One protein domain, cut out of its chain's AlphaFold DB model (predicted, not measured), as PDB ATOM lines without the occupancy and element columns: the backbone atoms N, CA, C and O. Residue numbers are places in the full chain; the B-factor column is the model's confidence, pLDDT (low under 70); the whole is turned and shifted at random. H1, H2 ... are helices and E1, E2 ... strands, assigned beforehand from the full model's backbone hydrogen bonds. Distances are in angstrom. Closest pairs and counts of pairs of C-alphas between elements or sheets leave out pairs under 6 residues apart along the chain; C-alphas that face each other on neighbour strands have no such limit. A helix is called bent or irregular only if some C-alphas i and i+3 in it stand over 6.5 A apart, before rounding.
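This is residues 77 to 201 of the 499 residues of an uncharacterized protein of Arthrobacter sp. Soil782 (UniProt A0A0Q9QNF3). A small three-stranded sheet, E3, E5 and E4, is covered by H2 and H4, while H1 runs side by side with H2 as a long helix pair. H3 crosses H4, and the thin hairpin E1 and E2 lies beyond one end of the pair. The printed part has 125 residues, in the order H1 E1 E2 H2 E3 H3 H4 E4 E5; both sheets are antiparallel and the class is mixed. It is compact, with a radius of gyration of the C-alphas of 15.2 A, but elongated, spanning 54 by 34 by 23 A.

E5, residues 189 to 193, is the inner strand between E3, residues 146 to 148, and E4, residues 177 to 182. N 146 and O 191 are 2.8 A apart, N 192 and O 178 2.9 A, both within hydrogen-bond range. H2, residues 116 to 138, and H4, residues 161 to 173, are on one face, making two layers, helices over a sheet; H4's height over the sheet is 10.8 A. H3, residues 150 to 157, and H4 link E3 to E4 in a split strand-helix-strand unit, E5 between the strands, its crossover right-handed. H2 and H4 touch about perpendicular at 85 degrees, closest at C-alphas 122 and 167, 5.5 A. H1, residues 77 to 95, touches H2 at a shallow tilt of 13 degrees, opposite ways, closest at C-alphas 94 and 123, 5.4 A. In the hairpin E1, residues 100 to 102, and E2, residues 110 to 112, N 101 and O 111 are 2.8 A apart. Every O i to N i+4 pair is within hydrogen-bond range in H2, H3 and H4; in H1, 14 of 15.

H2 is 33.2 A long, H1 29.1 A and H4 18.3 A. H1 is irregular: C-alphas 77 and 80 are 7.6 A apart. H1 begins at C-alpha 77 (81.029, 24.239, 125.556); E5 ends at C-alpha 193 (68.699, 21.359, 139.152).

The two farthest C-alphas, of Thr 107 and Glu 140, are 53.7 A apart. The printed part has no cut and no long link. The pLDDT is under 70 at residue 106 and residues 182 to 187.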
ATOM      1  N   ALA A  77      80.463  25.523 125.974       79.69
ATOM      2  CA  ALA A  77      81.029  24.239 125.556       79.69
ATOM      3  C   ALA A  77      80.432  23.035 126.309       79.69
ATOM      4  O   ALA A  77      80.365  21.938 125.768       79.69
ATOM      5  N   ALA A  78      79.971  23.230 127.548       84.50
ATOM      6  CA  ALA A  78      79.310  22.190 128.336       84.50
ATOM      7  C   ALA A  78      77.779  22.208 128.194       84.50
ATOM      8  O   ALA A  78      77.093  21.491 128.927       84.50
ATOM      9  N   ALA A  79      77.219  23.057 127.325       86.88
ATOM     10  CA  ALA A  79      75.776  23.210 127.192       86.88
ATOM     11  C   ALA A  79      75.061  21.900 126.813       86.88
ATOM     12  O   ALA A  79      74.092  21.581 127.503       86.88
ATOM     13  N   PRO A  80      75.534  21.088 125.842       89.12
ATOM     14  CA  PRO A  80      74.875  19.826 125.493       89.12
ATOM     15  C   PRO A  80      74.767  18.862 126.685       89.12
ATOM     16  O   PRO A  80      73.667  18.448 127.059       89.12
ATOM     17  N   ASP A  81      75.887  18.597 127.363       89.62
ATOM     18  CA  ASP A  81      75.940  17.704 128.528       89.62
ATOM     19  C   ASP A  81      75.075  18.211 129.686       89.62
ATOM     20  O   ASP A  81      74.373  17.446 130.355       89.62
ATOM     21  N   ASN A  82      75.116  19.521 129.945       90.31
ATOM     22  CA  ASN A  82      74.322  20.138 130.998       90.31
ATOM     23  C   ASN A  82      72.824  20.097 130.682       90.31
ATOM     24  O   ASN A  82      72.031  19.866 131.600       90.31
ATOM     25  N   SER A  83      72.439  20.303 129.422       92.31
ATOM     26  CA  SER A  83      71.050  20.223 128.967       92.31
ATOM     27  C   SER A  83      70.520  18.805 129.110       92.31
ATOM     28  O   SER A  83      69.500  18.606 129.772       92.31
ATOM     29  N   LEU A  84      71.262  17.809 128.617       92.75
ATOM     30  CA  LEU A  84      70.897  16.396 128.732       92.75
ATOM     31  C   LEU A  84      70.779  15.968 130.197       92.75
ATOM     32  O   LEU A  84      69.797  15.343 130.602       92.75
ATOM     33  N   LYS A  85      71.740  16.371 131.035       92.31
ATOM     34  CA  LYS A  85      71.701  16.097 132.473       92.31
ATOM     35  C   LYS A  85      70.508  16.760 133.160       92.31
ATOM     36  O   LYS A  85      69.879  16.129 134.006       92.31
ATOM     37  N   THR A  86      70.204  18.013 132.826       94.50
ATOM     38  CA  THR A  86      69.075  18.753 133.411       94.50
ATOM     39  C   THR A  86      67.749  18.121 133.002       94.50
ATOM     40  O   THR A  86      66.928  17.844 133.872       94.50
ATOM     41  N   ALA A  87      67.572  17.806 131.716       94.19
ATOM     42  CA  ALA A  87      66.392  17.117 131.197       94.19
ATOM     43  C   ALA A  87      66.197  15.750 131.871       94.19
ATOM     44  O   ALA A  87      65.122  15.474 132.406       94.19
ATOM     45  N   ARG A  88      67.261  14.938 131.957       94.00
ATOM     46  CA  ARG A  88      67.243  13.626 132.622       94.00
ATOM     47  C   ARG A  88      66.867  13.721 134.101       94.00
ATOM     48  O   ARG A  88      66.011  12.973 134.564       94.00
ATOM     49  N   LEU A  89      67.503  14.629 134.848       94.56
ATOM     50  CA  LEU A  89      67.211  14.829 136.273       94.56
ATOM     51  C   LEU A  89      65.763  15.274 136.491       94.56
ATOM     52  O   LEU A  89      65.103  14.785 137.406       94.56
ATOM     53  N   THR A  90      65.280  16.202 135.668       94.75
ATOM     54  CA  THR A  90      63.911  16.712 135.753       94.75
ATOM     55  C   THR A  90      62.903  15.616 135.466       94.75
ATOM     56  O   THR A  90      62.024  15.387 136.293       94.75
ATOM     57  N   LEU A  91      63.040  14.917 134.337       93.56
ATOM     58  CA  LEU A  91      62.092  13.888 133.925       93.56
ATOM     59  C   LEU A  91      62.039  12.750 134.949       93.56
ATOM     60  O   LEU A  91      60.958  12.415 135.428       93.56
ATOM     61  N   GLY A  92      63.207  12.257 135.379       91.50
ATOM     62  CA  GLY A  92      63.296  11.240 136.424       91.50
ATOM     63  C   GLY A  92      62.572  11.667 137.700       91.50
ATOM     64  O   GLY A  92      61.765  10.918 138.228       91.50
ATOM     65  N   ARG A  93      62.756  12.902 138.178       92.62
ATOM     66  CA  ARG A  93      62.090  13.378 139.406       92.62
ATOM     67  C   ARG A  93      60.595  13.606 139.240       92.62
ATOM     68  O   ARG A  93      59.833  13.248 140.132       92.62
ATOM     69  N   ILE A  94      60.172  14.196 138.123       93.44
ATOM     70  CA  ILE A  94      58.762  14.509 137.876       93.44
ATOM     71  C   ILE A  94      57.939  13.243 137.650       93.44
ATOM     72  O   ILE A  94      56.782  13.243 138.058       93.44
ATOM     73  N   LEU A  95      58.508  12.188 137.070       92.00
ATOM     74  CA  LEU A  95      57.793  10.933 136.834       92.00
ATOM     75  C   LEU A  95      57.913   9.929 137.987       92.00
ATOM     76  O   LEU A  95      57.165   8.961 138.024       92.00
ATOM     77  N   SER A  96      58.809  10.162 138.949       88.56
ATOM     78  CA  SER A  96      59.001   9.236 140.071       88.56
ATOM     79  C   SER A  96      58.099   9.506 141.262       88.56
ATOM     80  O   SER A  96      57.819  10.677 141.540       88.56
ATOM     81  N   PRO A  97      57.721   8.466 142.031       84.75
ATOM     82  CA  PRO A  97      57.073   8.625 143.328       84.75
ATOM     83  C   PRO A  97      57.864   9.557 144.258       84.75
ATOM     84  O   PRO A  97      59.097   9.608 144.221       84.75
ATOM     85  N   VAL A  98      57.154  10.320 145.090       82.12
ATOM     86  CA  VAL A  98      57.787  11.126 146.145       82.12
ATOM     87  C   VAL A  98      58.183  10.200 147.301       82.12
ATOM     88  O   VAL A  98      57.408   9.296 147.613       82.12
ATOM     89  N   PRO A  99      59.351  10.408 147.944       78.62
ATOM     90  CA  PRO A  99      59.784   9.588 149.071       78.62
ATOM     91  C   PRO A  99      58.732   9.502 150.181       78.62
ATOM     92  O   PRO A  99      58.016  10.473 150.458       78.62
ATOM     93  N   MET A 100      58.682   8.341 150.828       81.94
ATOM     94  CA  MET A 100      57.817   8.058 151.968       81.94
ATOM     95  C   MET A 100      58.654   8.044 153.251       81.94
ATOM     96  O   MET A 100      59.793   7.580 153.232       81.94
ATOM     97  N   ILE A 101      58.093   8.544 154.347       81.69
ATOM     98  CA  ILE A 101      58.676   8.518 155.694       81.69
ATOM     99  C   ILE A 101      57.707   7.838 156.658       81.69
ATOM    100  O   ILE A 101      56.502   7.814 156.404       81.69
ATOM    101  N   GLU A 102      58.214   7.265 157.746       80.38
ATOM    102  CA  GLU A 102      57.354   6.737 158.809       80.38
ATOM    103  C   GLU A 102      56.554   7.872 159.459       80.38
ATOM    104  O   GLU A 102      57.089   8.954 159.708       80.38
ATOM    105  N   SER A 103      55.260   7.638 159.694       77.75
ATOM    106  CA  SER A 103      54.389   8.610 160.354       77.75
ATOM    107  C   SER A 103      54.898   8.901 161.762       77.75
ATOM    108  O   SER A 103      55.192   7.974 162.519       77.75
ATOM    109  N   GLU A 104      54.903  10.179 162.140       77.19
ATOM    110  CA  GLU A 104      55.259  10.630 163.493       77.19
ATOM    111  C   GLU A 104      54.294  10.089 164.566       77.19
ATOM    112  O   GLU A 104      54.633  10.053 165.745       77.19
ATOM    113  N   ASP A 105      53.124   9.585 164.158       77.75
ATOM    114  CA  ASP A 105      52.088   9.025 165.038       77.75
ATOM    115  C   ASP A 105      52.460   7.659 165.658       77.75
ATOM    116  O   ASP A 105      51.619   7.017 166.287       77.75
ATOM    117  N   GLY A 106      53.673   7.147 165.421       67.81
ATOM    118  CA  GLY A 106      54.147   5.867 165.970       67.81
ATOM    119  C   GLY A 106      53.453   4.625 165.395       67.81
ATOM    120  O   GLY A 106      53.675   3.513 165.863       67.81
ATOM    121  N   THR A 107      52.624   4.790 164.361       75.50
ATOM    122  CA  THR A 107      51.844   3.703 163.740       75.50
ATOM    123  C   THR A 107      52.648   2.843 162.760       75.50
ATOM    124  O   THR A 107      52.102   1.897 162.196       75.50
ATOM    125  N   GLY A 108      53.913   3.190 162.485       74.12
ATOM    126  CA  GLY A 108      54.744   2.538 161.459       74.12
ATOM    127  C   GLY A 108      54.230   2.729 160.024       74.12
ATOM    128  O   GLY A 108      54.755   2.144 159.079       74.12
ATOM    129  N   LYS A 109      53.182   3.539 159.828       78.44
ATOM    130  CA  LYS A 109      52.590   3.786 158.516       78.44
ATOM    131  C   LYS A 109      53.480   4.726 157.716       78.44
ATOM    132  O   LYS A 109      53.776   5.827 158.165       78.44
ATOM    133  N   LEU A 110      53.847   4.328 156.503       76.94
ATOM    134  CA  LEU A 110      54.571   5.196 155.583       76.94
ATOM    135  C   LEU A 110      53.634   6.270 155.011       76.94
ATOM    136  O   LEU A 110      52.601   5.960 154.411       76.94
ATOM    137  N   VAL A 111      54.006   7.537 155.174       76.19
ATOM    138  CA  VAL A 111      53.301   8.712 154.648       76.19
ATOM    139  C   VAL A 111      54.254   9.471 153.719       76.19
ATOM    140  O   VAL A 111      55.452   9.544 153.998       76.19
ATOM    141  N   PRO A 112      53.785  10.035 152.592       75.69
ATOM    142  CA  PRO A 112      54.662  10.816 151.735       75.69
ATOM    143  C   PRO A 112      55.211  12.030 152.488       75.69
ATOM    144  O   PRO A 112      54.455  12.706 153.187       75.69
ATOM    145  N   VAL A 113      56.484  12.375 152.259       81.69
ATOM    146  CA  VAL A 113      57.134  13.564 152.860       81.69
ATOM    147  C   VAL A 113      56.319  14.844 152.621       81.69
ATOM    148  O   VAL A 113      56.303  15.768 153.431       81.69
ATOM    149  N   LEU A 114      55.613  14.906 151.490       84.94
ATOM    150  CA  LEU A 114      54.783  16.037 151.098       84.94
ATOM    151  C   LEU A 114      53.331  15.614 150.890       84.94
ATOM    152  O   LEU A 114      53.054  14.604 150.248       84.94
ATOM    153  N   THR A 115      52.385  16.463 151.295       87.94
ATOM    154  CA  THR A 115      50.971  16.282 150.930       87.94
ATOM    155  C   THR A 115      50.781  16.316 149.410       87.94
ATOM    156  O   THR A 115      51.517  17.000 148.699       87.94
ATOM    157  N   THR A 116      49.740  15.659 148.898       87.06
ATOM    158  CA  THR A 116      49.346  15.638 147.473       87.06
ATOM    159  C   THR A 116      49.430  17.018 146.801       87.06
ATOM    160  O   THR A 116      50.043  17.179 145.747       87.06
ATOM    161  N   ALA A 117      48.888  18.062 147.437       88.00
ATOM    162  CA  ALA A 117      48.915  19.421 146.894       88.00
ATOM    163  C   ALA A 117      50.324  20.049 146.868       88.00
ATOM    164  O   ALA A 117      50.609  20.888 146.008       88.00
ATOM    165  N   ARG A 118      51.207  19.681 147.807       91.75
ATOM    166  CA  ARG A 118      52.623  20.084 147.801       91.75
ATOM    167  C   ARG A 118      53.395  19.333 146.713       91.75
ATOM    168  O   ARG A 118      54.138  19.971 145.978       91.75
ATOM    169  N   GLN A 119      53.139  18.037 146.521       90.75
ATOM    170  CA  GLN A 119      53.766  17.239 145.456       90.75
ATOM    171  C   GLN A 119      53.455  17.791 144.059       90.75
ATOM    172  O   GLN A 119      54.376  18.067 143.291       90.75
ATOM    173  N   ILE A 120      52.172  18.026 143.753       92.00
ATOM    174  CA  ILE A 120      51.736  18.573 142.455       92.00
ATOM    175  C   ILE A 120      52.448  19.900 142.168       92.00
ATOM    176  O   ILE A 120      52.991  20.123 141.085       92.00
ATOM    177  N   ARG A 121      52.492  20.773 143.178       92.81
ATOM    178  CA  ARG A 121      53.142  22.080 143.098       92.81
ATOM    179  C   ARG A 121      54.649  21.962 142.900       92.81
ATOM    180  O   ARG A 121      55.191  22.690 142.074       92.81
ATOM    181  N   ALA A 122      55.318  21.066 143.624       93.25
ATOM    182  CA  ALA A 122      56.748  20.821 143.480       93.25
ATOM    183  C   ALA A 122      57.081  20.342 142.058       93.25
ATOM    184  O   ALA A 122      57.962  20.911 141.422       93.25
ATOM    185  N   ARG A 123      56.323  19.384 141.506       94.94
ATOM    186  CA  ARG A 123      56.518  18.892 140.128       94.94
ATOM    187  C   ARG A 123      56.340  19.993 139.081       94.94
ATOM    188  O   ARG A 123      57.222  20.174 138.244       94.94
ATOM    189  N   ALA A 124      55.257  20.769 139.167       95.25
ATOM    190  CA  ALA A 124      55.022  21.894 138.260       95.25
ATOM    191  C   ALA A 124      56.133  22.953 138.370       95.25
ATOM    192  O   ALA A 124      56.669  23.413 137.365       95.25
ATOM    193  N   THR A 125      56.550  23.285 139.596       96.88
ATOM    194  CA  THR A 125      57.651  24.230 139.844       96.88
ATOM    195  C   THR A 125      58.959  23.719 139.244       96.88
ATOM    196  O   THR A 125      59.659  24.477 138.579       96.88
ATOM    197  N   LEU A 126      59.282  22.434 139.421       97.31
ATOM    198  CA  LEU A 126      60.486  21.833 138.851       97.31
ATOM    199  C   LEU A 126      60.472  21.884 137.316       97.31
ATOM    200  O   LEU A 126      61.498  22.217 136.725       97.31
ATOM    201  N   ALA A 127      59.329  21.623 136.676       97.12
ATOM    202  CA  ALA A 127      59.187  21.748 135.226       97.12
ATOM    203  C   ALA A 127      59.421  23.191 134.750       97.12
ATOM    204  O   ALA A 127      60.202  23.405 133.822       97.12
ATOM    205  N   ILE A 128      58.830  24.186 135.427       97.25
ATOM    206  CA  ILE A 128      59.040  25.614 135.122       97.25
ATOM    207  C   ILE A 128      60.531  25.965 135.208       97.25
ATOM    208  O   ILE A 128      61.085  26.583 134.298       97.25
ATOM    209  N   LEU A 129      61.201  25.546 136.288       97.06
ATOM    210  CA  LEU A 129      62.634  25.782 136.469       97.06
ATOM    211  C   LEU A 129      63.472  25.066 135.411       97.06
ATOM    212  O   LEU A 129      64.465  25.628 134.963       97.06
ATOM    213  N   CYS A 130      63.085  23.856 135.002       96.69
ATOM    214  CA  CYS A 130      63.785  23.100 133.970       96.69
ATOM    215  C   CYS A 130      63.758  23.832 132.633       96.69
ATOM    216  O   CYS A 130      64.816  24.044 132.049       96.69
ATOM    217  N   VAL A 131      62.580  24.259 132.170       95.25
ATOM    218  CA  VAL A 131      62.434  24.985 130.897       95.25
ATOM    219  C   VAL A 131      63.318  26.233 130.879       95.25
ATOM    220  O   VAL A 131      63.998  26.513 129.896       95.25
ATOM    221  N   GLU A 132      63.360  26.969 131.985       95.12
ATOM    222  CA  GLU A 132      64.111  28.223 132.080       95.12
ATOM    223  C   GLU A 132      65.614  27.991 132.297       95.12
ATOM    224  O   GLU A 132      66.446  28.724 131.759       95.12
ATOM    225  N   GLN A 133      65.998  26.932 133.017       94.50
ATOM    226  CA  GLN A 133      67.398  26.532 133.145       94.50
ATOM    227  C   GLN A 133      67.955  26.020 131.811       94.50
ATOM    228  O   GLN A 133      69.089  26.351 131.485       94.50
ATOM    229  N   LEU A 134      67.175  25.283 131.013       94.50
ATOM    230  CA  LEU A 134      67.583  24.839 129.675       94.50
ATOM    231  C   LEU A 134      67.827  26.030 128.740       94.50
ATOM    232  O   LEU A 134      68.888  26.098 128.125       94.50
ATOM    233  N   LYS A 135      66.938  27.033 128.736       92.81
ATOM    234  CA  LYS A 135      67.172  28.302 128.017       92.81
ATOM    235  C   LYS A 135      68.446  29.008 128.486       92.81
ATOM    236  O   LYS A 135      69.206  29.526 127.678       92.81
ATOM    237  N   SER A 136      68.703  29.017 129.794       91.31
ATOM    238  CA  SER A 136      69.915  29.610 130.375       91.31
ATOM    239  C   SER A 136      71.197  28.859 129.982       91.31
ATOM    240  O   SER A 136      72.238  29.486 129.782       91.31
ATOM    241  N   ILE A 137      71.130  27.528 129.867       91.56
ATOM    242  CA  ILE A 137      72.242  26.677 129.423       91.56
ATOM    243  C   ILE A 137      72.512  26.870 127.928       91.56
ATOM    244  O   ILE A 137      73.670  26.914 127.530       91.56
ATOM    245  N   GLN A 138      71.466  26.992 127.114       89.00
ATOM    246  CA  GLN A 138      71.578  27.183 125.665       89.00
ATOM    247  C   GLN A 138      71.891  28.638 125.268       89.00
ATOM    248  O   GLN A 138      72.291  28.894 124.139       89.00
ATOM    249  N   GLY A 139      71.712  29.598 126.178       87.00
ATOM    250  CA  GLY A 139      72.035  31.003 125.934       87.00
ATOM    251  C   GLY A 139      73.540  31.285 125.880       87.00
ATOM    252  O   GLY A 139      74.366  30.469 126.285       87.00
ATOM    253  N   GLU A 140      73.895  32.508 125.473       82.94
ATOM    254  CA  GLU A 140      75.280  32.959 125.221       82.94
ATOM    255  C   GLU A 140      76.281  32.625 126.334       82.94
ATOM    256  O   GLU A 140      77.456  32.368 126.083       82.94
ATOM    257  N   LYS A 141      75.830  32.660 127.591       80.00
ATOM    258  CA  LYS A 141      76.705  32.475 128.752       80.00
ATOM    259  C   LYS A 141      76.817  31.024 129.215       80.00
ATOM    260  O   LYS A 141      77.623  30.760 130.106       80.00
ATOM    261  N   GLY A 142      76.019  30.097 128.683       83.12
ATOM    262  CA  GLY A 142      76.065  28.685 129.072       83.12
ATOM    263  C   GLY A 142      75.760  28.426 130.550       83.12
ATOM    264  O   GLY A 142      76.347  27.539 131.176       83.12
ATOM    265  N   TRP A 143      74.918  29.252 131.175       85.75
ATOM    266  CA  TRP A 143      74.736  29.221 132.625       85.75
ATOM    267  C   TRP A 143      73.879  28.033 133.055       85.75
ATOM    268  O   TRP A 143      72.661  28.036 132.913       85.75
ATOM    269  N   ASN A 144      74.506  27.072 133.733       88.38
ATOM    270  CA  ASN A 144      73.843  25.928 134.364       88.38
ATOM    271  C   ASN A 144      73.282  26.250 135.764       88.38
ATOM    272  O   ASN A 144      73.345  25.442 136.690       88.38
ATOM    273  N   THR A 145      72.812  27.481 135.959       90.19
ATOM    274  CA  THR A 145      72.119  27.937 137.170       90.19
ATOM    275  C   THR A 145      71.106  28.994 136.765       90.19
ATOM    276  O   THR A 145      71.378  29.777 135.857       90.19
ATOM    277  N   LEU A 146      69.985  29.070 137.475       90.12
ATOM    278  CA  LEU A 146      68.916  30.020 137.197       90.12
ATOM    279  C   LEU A 146      68.765  31.004 138.356       90.12
ATOM    280  O   LEU A 146      68.714  30.607 139.520       90.12
ATOM    281  N   MET A 147      68.680  32.295 138.043       89.38
ATOM    282  CA  MET A 147      68.249  33.302 139.010       89.38
ATOM    283  C   MET A 147      66.721  33.307 139.047       89.38
ATOM    284  O   MET A 147      66.091  33.579 138.031       89.38
ATOM    285  N   VAL A 148      66.132  33.025 140.206       90.94
ATOM    286  CA  VAL A 148      64.683  32.874 140.377       90.94
ATOM    287  C   VAL A 148      64.161  33.963 141.309       90.94
ATOM    288  O   VAL A 148      64.233  33.816 142.536       90.94
ATOM    289  N   PRO A 149      63.626  35.072 140.771       89.19
ATOM    290  CA  PRO A 149      62.805  35.987 141.548       89.19
ATOM    291  C   PRO A 149      61.499  35.285 141.942       89.19
ATOM    292  O   PRO A 149      60.766  34.800 141.081       89.19
ATOM    293  N   LEU A 150      61.173  35.254 143.238       90.06
ATOM    294  CA  LEU A 150      59.931  34.627 143.718       90.06
ATOM    295  C   LEU A 150      58.663  35.158 143.035       90.06
ATOM    296  O   LEU A 150      57.779  34.352 142.755       90.06
ATOM    297  N   PRO A 151      58.536  36.462 142.729       88.06
ATOM    298  CA  PRO A 151      57.333  36.932 142.058       88.06
ATOM    299  C   PRO A 151      57.263  36.553 140.573       88.06
ATOM    300  O   PRO A 151      56.178  36.305 140.061       88.06
ATOM    301  N   TRP A 152      58.411  36.438 139.898       90.94
ATOM    302  CA  TRP A 152      58.467  35.874 138.547       90.94
ATOM    303  C   TRP A 152      57.964  34.428 138.551       90.94
ATOM    304  O   TRP A 152      57.138  34.055 137.721       90.94
ATOM    305  N   LEU A 153      58.399  33.635 139.534       93.69
ATOM    306  CA  LEU A 153      57.929  32.263 139.688       93.69
ATOM    307  C   LEU A 153      56.425  32.218 139.993       93.69
ATOM    308  O   LEU A 153      55.707  31.410 139.418       93.69
ATOM    309  N   ALA A 154      55.947  33.112 140.859       91.81
ATOM    310  CA  ALA A 154      54.536  33.231 141.209       91.81
ATOM    311  C   ALA A 154      53.655  33.500 139.976       91.81
ATOM    312  O   ALA A 154      52.637  32.833 139.807       91.81
ATOM    313  N   LEU A 155      54.099  34.387 139.074       91.88
ATOM    314  CA  LEU A 155      53.448  34.638 137.784       91.88
ATOM    315  C   LEU A 155      53.421  33.367 136.919       91.88
ATOM    316  O   LEU A 155      52.367  32.948 136.465       91.88
ATOM    317  N   ARG A 156      54.560  32.689 136.739       92.75
ATOM    318  CA  ARG A 156      54.619  31.441 135.947       92.75
ATOM    319  C   ARG A 156      53.731  30.328 136.501       92.75
ATOM    320  O   ARG A 156      53.293  29.468 135.748       92.75
ATOM    321  N   MET A 157      53.503  30.341 137.809       93.06
ATOM    322  CA  MET A 157      52.684  29.360 138.502       93.06
ATOM    323  C   MET A 157      51.202  29.756 138.620       93.06
ATOM    324  O   MET A 157      50.411  28.925 139.056       93.06
ATOM    325  N   GLY A 158      50.823  31.000 138.303       90.25
ATOM    326  CA  GLY A 158      49.466  31.508 138.541       90.25
ATOM    327  C   GLY A 158      49.081  31.587 140.026       90.25
ATOM    328  O   GLY A 158      47.928  31.366 140.382       90.25
ATOM    329  N   VAL A 159      50.040  31.845 140.921       90.62
ATOM    330  CA  VAL A 159      49.821  31.869 142.382       90.62
ATOM    331  C   VAL A 159      50.401  33.129 143.018       90.62
ATOM    332  O   VAL A 159      51.106  33.906 142.379       90.62
ATOM    333  N   THR A 160      50.142  33.344 144.311       89.75
ATOM    334  CA  THR A 160      50.796  34.425 145.062       89.75
ATOM    335  C   THR A 160      52.249  34.069 145.421       89.75
ATOM    336  O   THR A 160      52.688  32.918 145.339       89.75
ATOM    337  N   VAL A 161      53.034  35.062 145.855       89.56
ATOM    338  CA  VAL A 161      54.461  34.879 146.201       89.56
ATOM    339  C   VAL A 161      54.667  33.861 147.333       89.56
ATOM    340  O   VAL A 161      55.686  33.174 147.366       89.56
ATOM    341  N   ILE A 162      53.707  33.737 148.255       90.06
ATOM    342  CA  ILE A 162      53.801  32.838 149.415       90.06
ATOM    343  C   ILE A 162      53.805  31.356 148.972       90.06
ATOM    344  O   ILE A 162      54.770  30.655 149.289       90.06
ATOM    345  N   PRO A 163      52.819  30.864 148.193       91.50
ATOM    346  CA  PRO A 163      52.855  29.561 147.536       91.50
ATOM    347  C   PRO A 163      54.103  29.300 146.692       91.50
ATOM    348  O   PRO A 163      54.645  28.201 146.780       91.50
ATOM    349  N   ALA A 164      54.569  30.278 145.907       92.31
ATOM    350  CA  ALA A 164      55.773  30.121 145.085       92.31
ATOM    351  C   ALA A 164      57.028  29.927 145.952       92.31
ATOM    352  O   ALA A 164      57.856  29.055 145.695       92.31
ATOM    353  N   ARG A 165      57.142  30.687 147.050       92.62
ATOM    354  CA  ARG A 165      58.205  30.512 148.047       92.62
ATOM    355  C   ARG A 165      58.128  29.149 148.729       92.62
ATOM    356  O   ARG A 165      59.164  28.527 148.945       92.62
ATOM    357  N   ALA A 166      56.929  28.702 149.097       91.81
ATOM    358  CA  ALA A 166      56.733  27.378 149.677       91.81
ATOM    359  C   ALA A 166      57.183  26.283 148.701       91.81
ATOM    360  O   ALA A 166      57.974  25.439 149.092       91.81
ATOM    361  N   ALA A 167      56.810  26.380 147.423       93.62
ATOM    362  CA  ALA A 167      57.232  25.426 146.401       93.62
ATOM    363  C   ALA A 167      58.759  25.350 146.242       93.62
ATOM    364  O   ALA A 167      59.318  24.263 146.156       93.62
ATOM    365  N   MET A 168      59.454  26.495 146.262       94.06
ATOM    366  CA  MET A 168      60.922  26.506 146.228       94.06
ATOM    367  C   MET A 168      61.546  25.847 147.458       94.06
ATOM    368  O   MET A 168      62.555  25.162 147.321       94.06
ATOM    369  N   ARG A 169      60.958  26.037 148.647       91.56
ATOM    370  CA  ARG A 169      61.409  25.342 149.861       91.56
ATOM    371  C   ARG A 169      61.197  23.838 149.739       91.56
ATOM    372  O   ARG A 169      62.148  23.111 149.985       91.56
ATOM    373  N   ASP A 170      60.028  23.408 149.271       92.25
ATOM    374  CA  ASP A 170      59.709  21.992 149.054       92.25
ATOM    375  C   ASP A 170      60.718  21.343 148.086       92.25
ATOM    376  O   ASP A 170      61.218  20.253 148.338       92.25
ATOM    377  N   LEU A 171      61.099  22.032 147.003       93.69
ATOM    378  CA  LEU A 171      62.109  21.528 146.063       93.69
ATOM    379  C   LEU A 171      63.513  21.403 146.666       93.69
ATOM    380  O   LEU A 171      64.271  20.516 146.265       93.69
ATOM    381  N   VAL A 172      63.881  22.307 147.575       90.44
ATOM    382  CA  VAL A 172      65.163  22.251 148.291       90.44
ATOM    383  C   VAL A 172      65.136  21.141 149.341       90.44
ATOM    384  O   VAL A 172      66.096  20.382 149.428       90.44
ATOM    385  N   GLU A 173      64.035  21.013 150.083       87.19
ATOM    386  CA  GLU A 173      63.800  19.968 151.090       87.19
ATOM    387  C   GLU A 173      63.862  18.566 150.466       87.19
ATOM    388  O   GLU A 173      64.544  17.688 150.981       87.19
ATOM    389  N   LEU A 174      63.261  18.389 149.286       87.12
ATOM    390  CA  LEU A 174      63.351  17.153 148.502       87.12
ATOM    391  C   LEU A 174      64.738  16.900 147.880       87.12
ATOM    392  O   LEU A 174      64.950  15.865 147.245       87.12
ATOM    393  N   GLY A 175      65.670  17.855 147.955       88.00
ATOM    394  CA  GLY A 175      66.969  17.773 147.281       88.00
ATOM    395  C   GLY A 175      66.878  17.782 145.748       88.00
ATOM    396  O   GLY A 175      67.822  17.391 145.056       88.00
ATOM    397  N   TRP A 176      65.744  18.211 145.184       92.12
ATOM    398  CA  TRP A 176      65.548  18.297 143.735       92.12
ATOM    399  C   TRP A 176      66.268  19.510 143.144       92.12
ATOM    400  O   TRP A 176      66.758  19.469 142.012       92.12
ATOM    401  N   VAL A 177      66.396  20.584 143.917       93.31
ATOM    402  CA  VAL A 177      67.193  21.750 143.536       93.31
ATOM    403  C   VAL A 177      68.151  22.125 144.652       93.31
ATOM    404  O   VAL A 177      67.879  21.933 145.832       93.31
ATOM    405  N   THR A 178      69.280  22.707 144.270       90.62
ATOM    406  CA  THR A 178      70.262  23.240 145.212       90.62
ATOM    407  C   THR A 178      70.301  24.751 145.076       90.62
ATOM    408  O   THR A 178      70.432  25.276 143.967       90.62
ATOM    409  N   GLN A 179      70.200  25.464 146.196       87.94
ATOM    410  CA  GLN A 179      70.447  26.901 146.223       87.94
ATOM    411  C   GLN A 179      71.962  27.143 146.226       87.94
ATOM    412  O   GLN A 179      72.654  26.800 147.177       87.94
ATOM    413  N   VAL A 180      72.482  27.714 145.139       83.19
ATOM    414  CA  VAL A 180      73.922  27.966 144.942       83.19
ATOM    415  C   VAL A 180      74.335  29.327 145.514       83.19
ATOM    416  O   VAL A 180      75.499  29.555 145.824       83.19
ATOM    417  N   GLY A 181      73.382  30.248 145.660       73.19
ATOM    418  CA  GLY A 181      73.602  31.567 146.247       73.19
ATOM    419  C   GLY A 181      72.339  32.424 146.210       73.19
ATOM    420  O   GLY A 181      71.275  31.980 145.776       73.19
ATOM    421  N   GLY A 182      72.431  33.673 146.658       63.81
ATOM    422  CA  GLY A 182      71.305  34.604 146.626       63.81
ATOM    423  C   GLY A 182      71.667  35.961 147.209       63.81
ATOM    424  O   GLY A 182      72.578  36.071 148.024       63.81
ATOM    425  N   LEU A 183      70.951  36.999 146.776       54.59
ATOM    426  CA  LEU A 183      71.219  38.362 147.231       54.59
ATOM    427  C   LEU A 183      70.676  38.606 148.654       54.59
ATOM    428  O   LEU A 183      71.305  39.379 149.369       54.59
ATOM    429  N   ARG A 184      69.553  37.962 149.061       59.28
ATOM    430  CA  ARG A 184      68.921  37.934 150.417       59.28
ATOM    431  C   ARG A 184      67.884  36.793 150.535       59.28
ATOM    432  O   ARG A 184      67.407  36.325 149.506       59.28
ATOM    433  N   LYS A 185      67.461  36.432 151.762       54.31
ATOM    434  CA  LYS A 185      66.427  35.404 152.065       54.31
ATOM    435  C   LYS A 185      65.066  35.648 151.378       54.31
ATOM    436  O   LYS A 185      64.375  34.692 151.053       54.31
ATOM    437  N   ASP A 186      64.723  36.910 151.102       56.12
ATOM    438  CA  ASP A 186      63.449  37.308 150.473       56.12
ATOM    439  C   ASP A 186      63.569  37.766 149.010       56.12
ATOM    440  O   ASP A 186      62.575  38.168 148.405       56.12
ATOM    441  N   ASN A 187      64.776  37.725 148.440       66.62
ATOM    442  CA  ASN A 187      65.055  38.176 147.076       66.62
ATOM    443  C   ASN A 187      65.196  36.994 146.110       66.62
ATOM    444  O   ASN A 187      64.954  35.839 146.457       66.62
ATOM    445  N   ALA A 188      65.608  37.295 144.875       79.38
ATOM    446  CA  ALA A 188      65.989  36.279 143.912       79.38
ATOM    447  C   ALA A 188      67.115  35.386 144.465       79.38
ATOM    448  O   ALA A 188      68.177  35.867 144.883       79.38
ATOM    449  N   GLY A 189      66.851  34.081 144.473       84.62
ATOM    450  CA  GLY A 189      67.843  33.051 144.763       84.62
ATOM    451  C   GLY A 189      68.397  32.482 143.464       84.62
ATOM    452  O   GLY A 189      67.695  32.434 142.456       84.62
ATOM    453  N   ARG A 190      69.657  32.051 143.478       88.69
ATOM    454  CA  ARG A 190      70.264  31.313 142.372       88.69
ATOM    455  C   ARG A 190      70.161  29.823 142.666       88.69
ATOM    456  O   ARG A 190      70.721  29.351 143.655       88.69
ATOM    457  N   TYR A 191      69.464  29.099 141.802       91.75
ATOM    458  CA  TYR A 191      69.165  27.681 141.963       91.75
ATOM    459  C   TYR A 191      69.765  26.858 140.832       91.75
ATOM    460  O   TYR A 191      70.051  27.365 139.745       91.75
ATOM    461  N   LYS A 192      69.958  25.573 141.109       91.81
ATOM    462  CA  LYS A 192      70.425  24.591 140.141       91.81
ATOM    463  C   LYS A 192      69.662  23.287 140.313       91.81
ATOM    464  O   LYS A 192      69.651  22.729 141.411       91.81
ATOM    465  N   ILE A 193      69.111  22.762 139.223       93.00
ATOM    466  CA  ILE A 193      68.699  21.359 139.152       93.00
ATOM    467  C   ILE A 193      69.983  20.524 139.115       93.00
ATOM    468  O   ILE A 193      70.724  20.515 138.133       93.00
ATOM    469  N   SER A 194      70.320  19.900 140.241       83.12
ATOM    470  CA  SER A 194      71.537  19.097 140.385       83.12
ATOM    471  C   SER A 194      71.328  17.927 141.332       83.12
ATOM    472  O   SER A 194      70.259  17.793 141.916       83.12
ATOM    473  N   GLY A 195      72.339  17.071 141.449       82.06
ATOM    474  CA  GLY A 195      72.288  15.833 142.218       82.06
ATOM    475  C   GLY A 195      72.399  14.608 141.318       82.06
ATOM    476  O   GLY A 195      72.894  14.690 140.187       82.06
ATOM    477  N   ARG A 196      71.964  13.470 141.853       83.81
ATOM    478  CA  ARG A 196      71.846  12.192 141.152       83.81
ATOM    479  C   ARG A 196      70.407  11.705 141.290       83.81
ATOM    480  O   ARG A 196      69.746  12.050 142.266       83.81
ATOM    481  N   LEU A 197      69.945  10.942 140.308       85.12
ATOM    482  CA  LEU A 197      68.728  10.155 140.469       85.12
ATOM    483  C   LEU A 197      69.028   8.983 141.407       85.12
ATOM    484  O   LEU A 197      70.145   8.456 141.392       85.12
ATOM    485  N   THR A 198      68.048   8.583 142.214       83.88
ATOM    486  CA  THR A 198      68.101   7.278 142.885       83.88
ATOM    487  C   THR A 198      68.032   6.160 141.843       83.88
ATOM    488  O   THR A 198      67.692   6.402 140.682       83.88
ATOM    489  N   ARG A 199      68.356   4.923 142.236       82.50
ATOM    490  CA  ARG A 199      68.252   3.767 141.332       82.50
ATOM    491  C   ARG A 199      66.832   3.626 140.770       82.50
ATOM    492  O   ARG A 199      66.680   3.510 139.564       82.50
ATOM    493  N   GLU A 200      65.825   3.745 141.630       81.25
ATOM    494  CA  GLU A 200      64.400   3.696 141.267       81.25
ATOM    495  C   GLU A 200      64.016   4.810 140.282       81.25
ATOM    496  O   GLU A 200      63.410   4.556 139.246       81.25
ATOM    497  N   GLN A 201      64.450   6.047 140.547       83.25
ATOM    498  CA  GLN A 201      64.224   7.173 139.634       83.25
ATOM    499  C   GLN A 201      64.931   6.986 138.284       83.25
ATOM    500  O   GLN A 201      64.475   7.491 137.260       83.25
TER     501      GLN A 201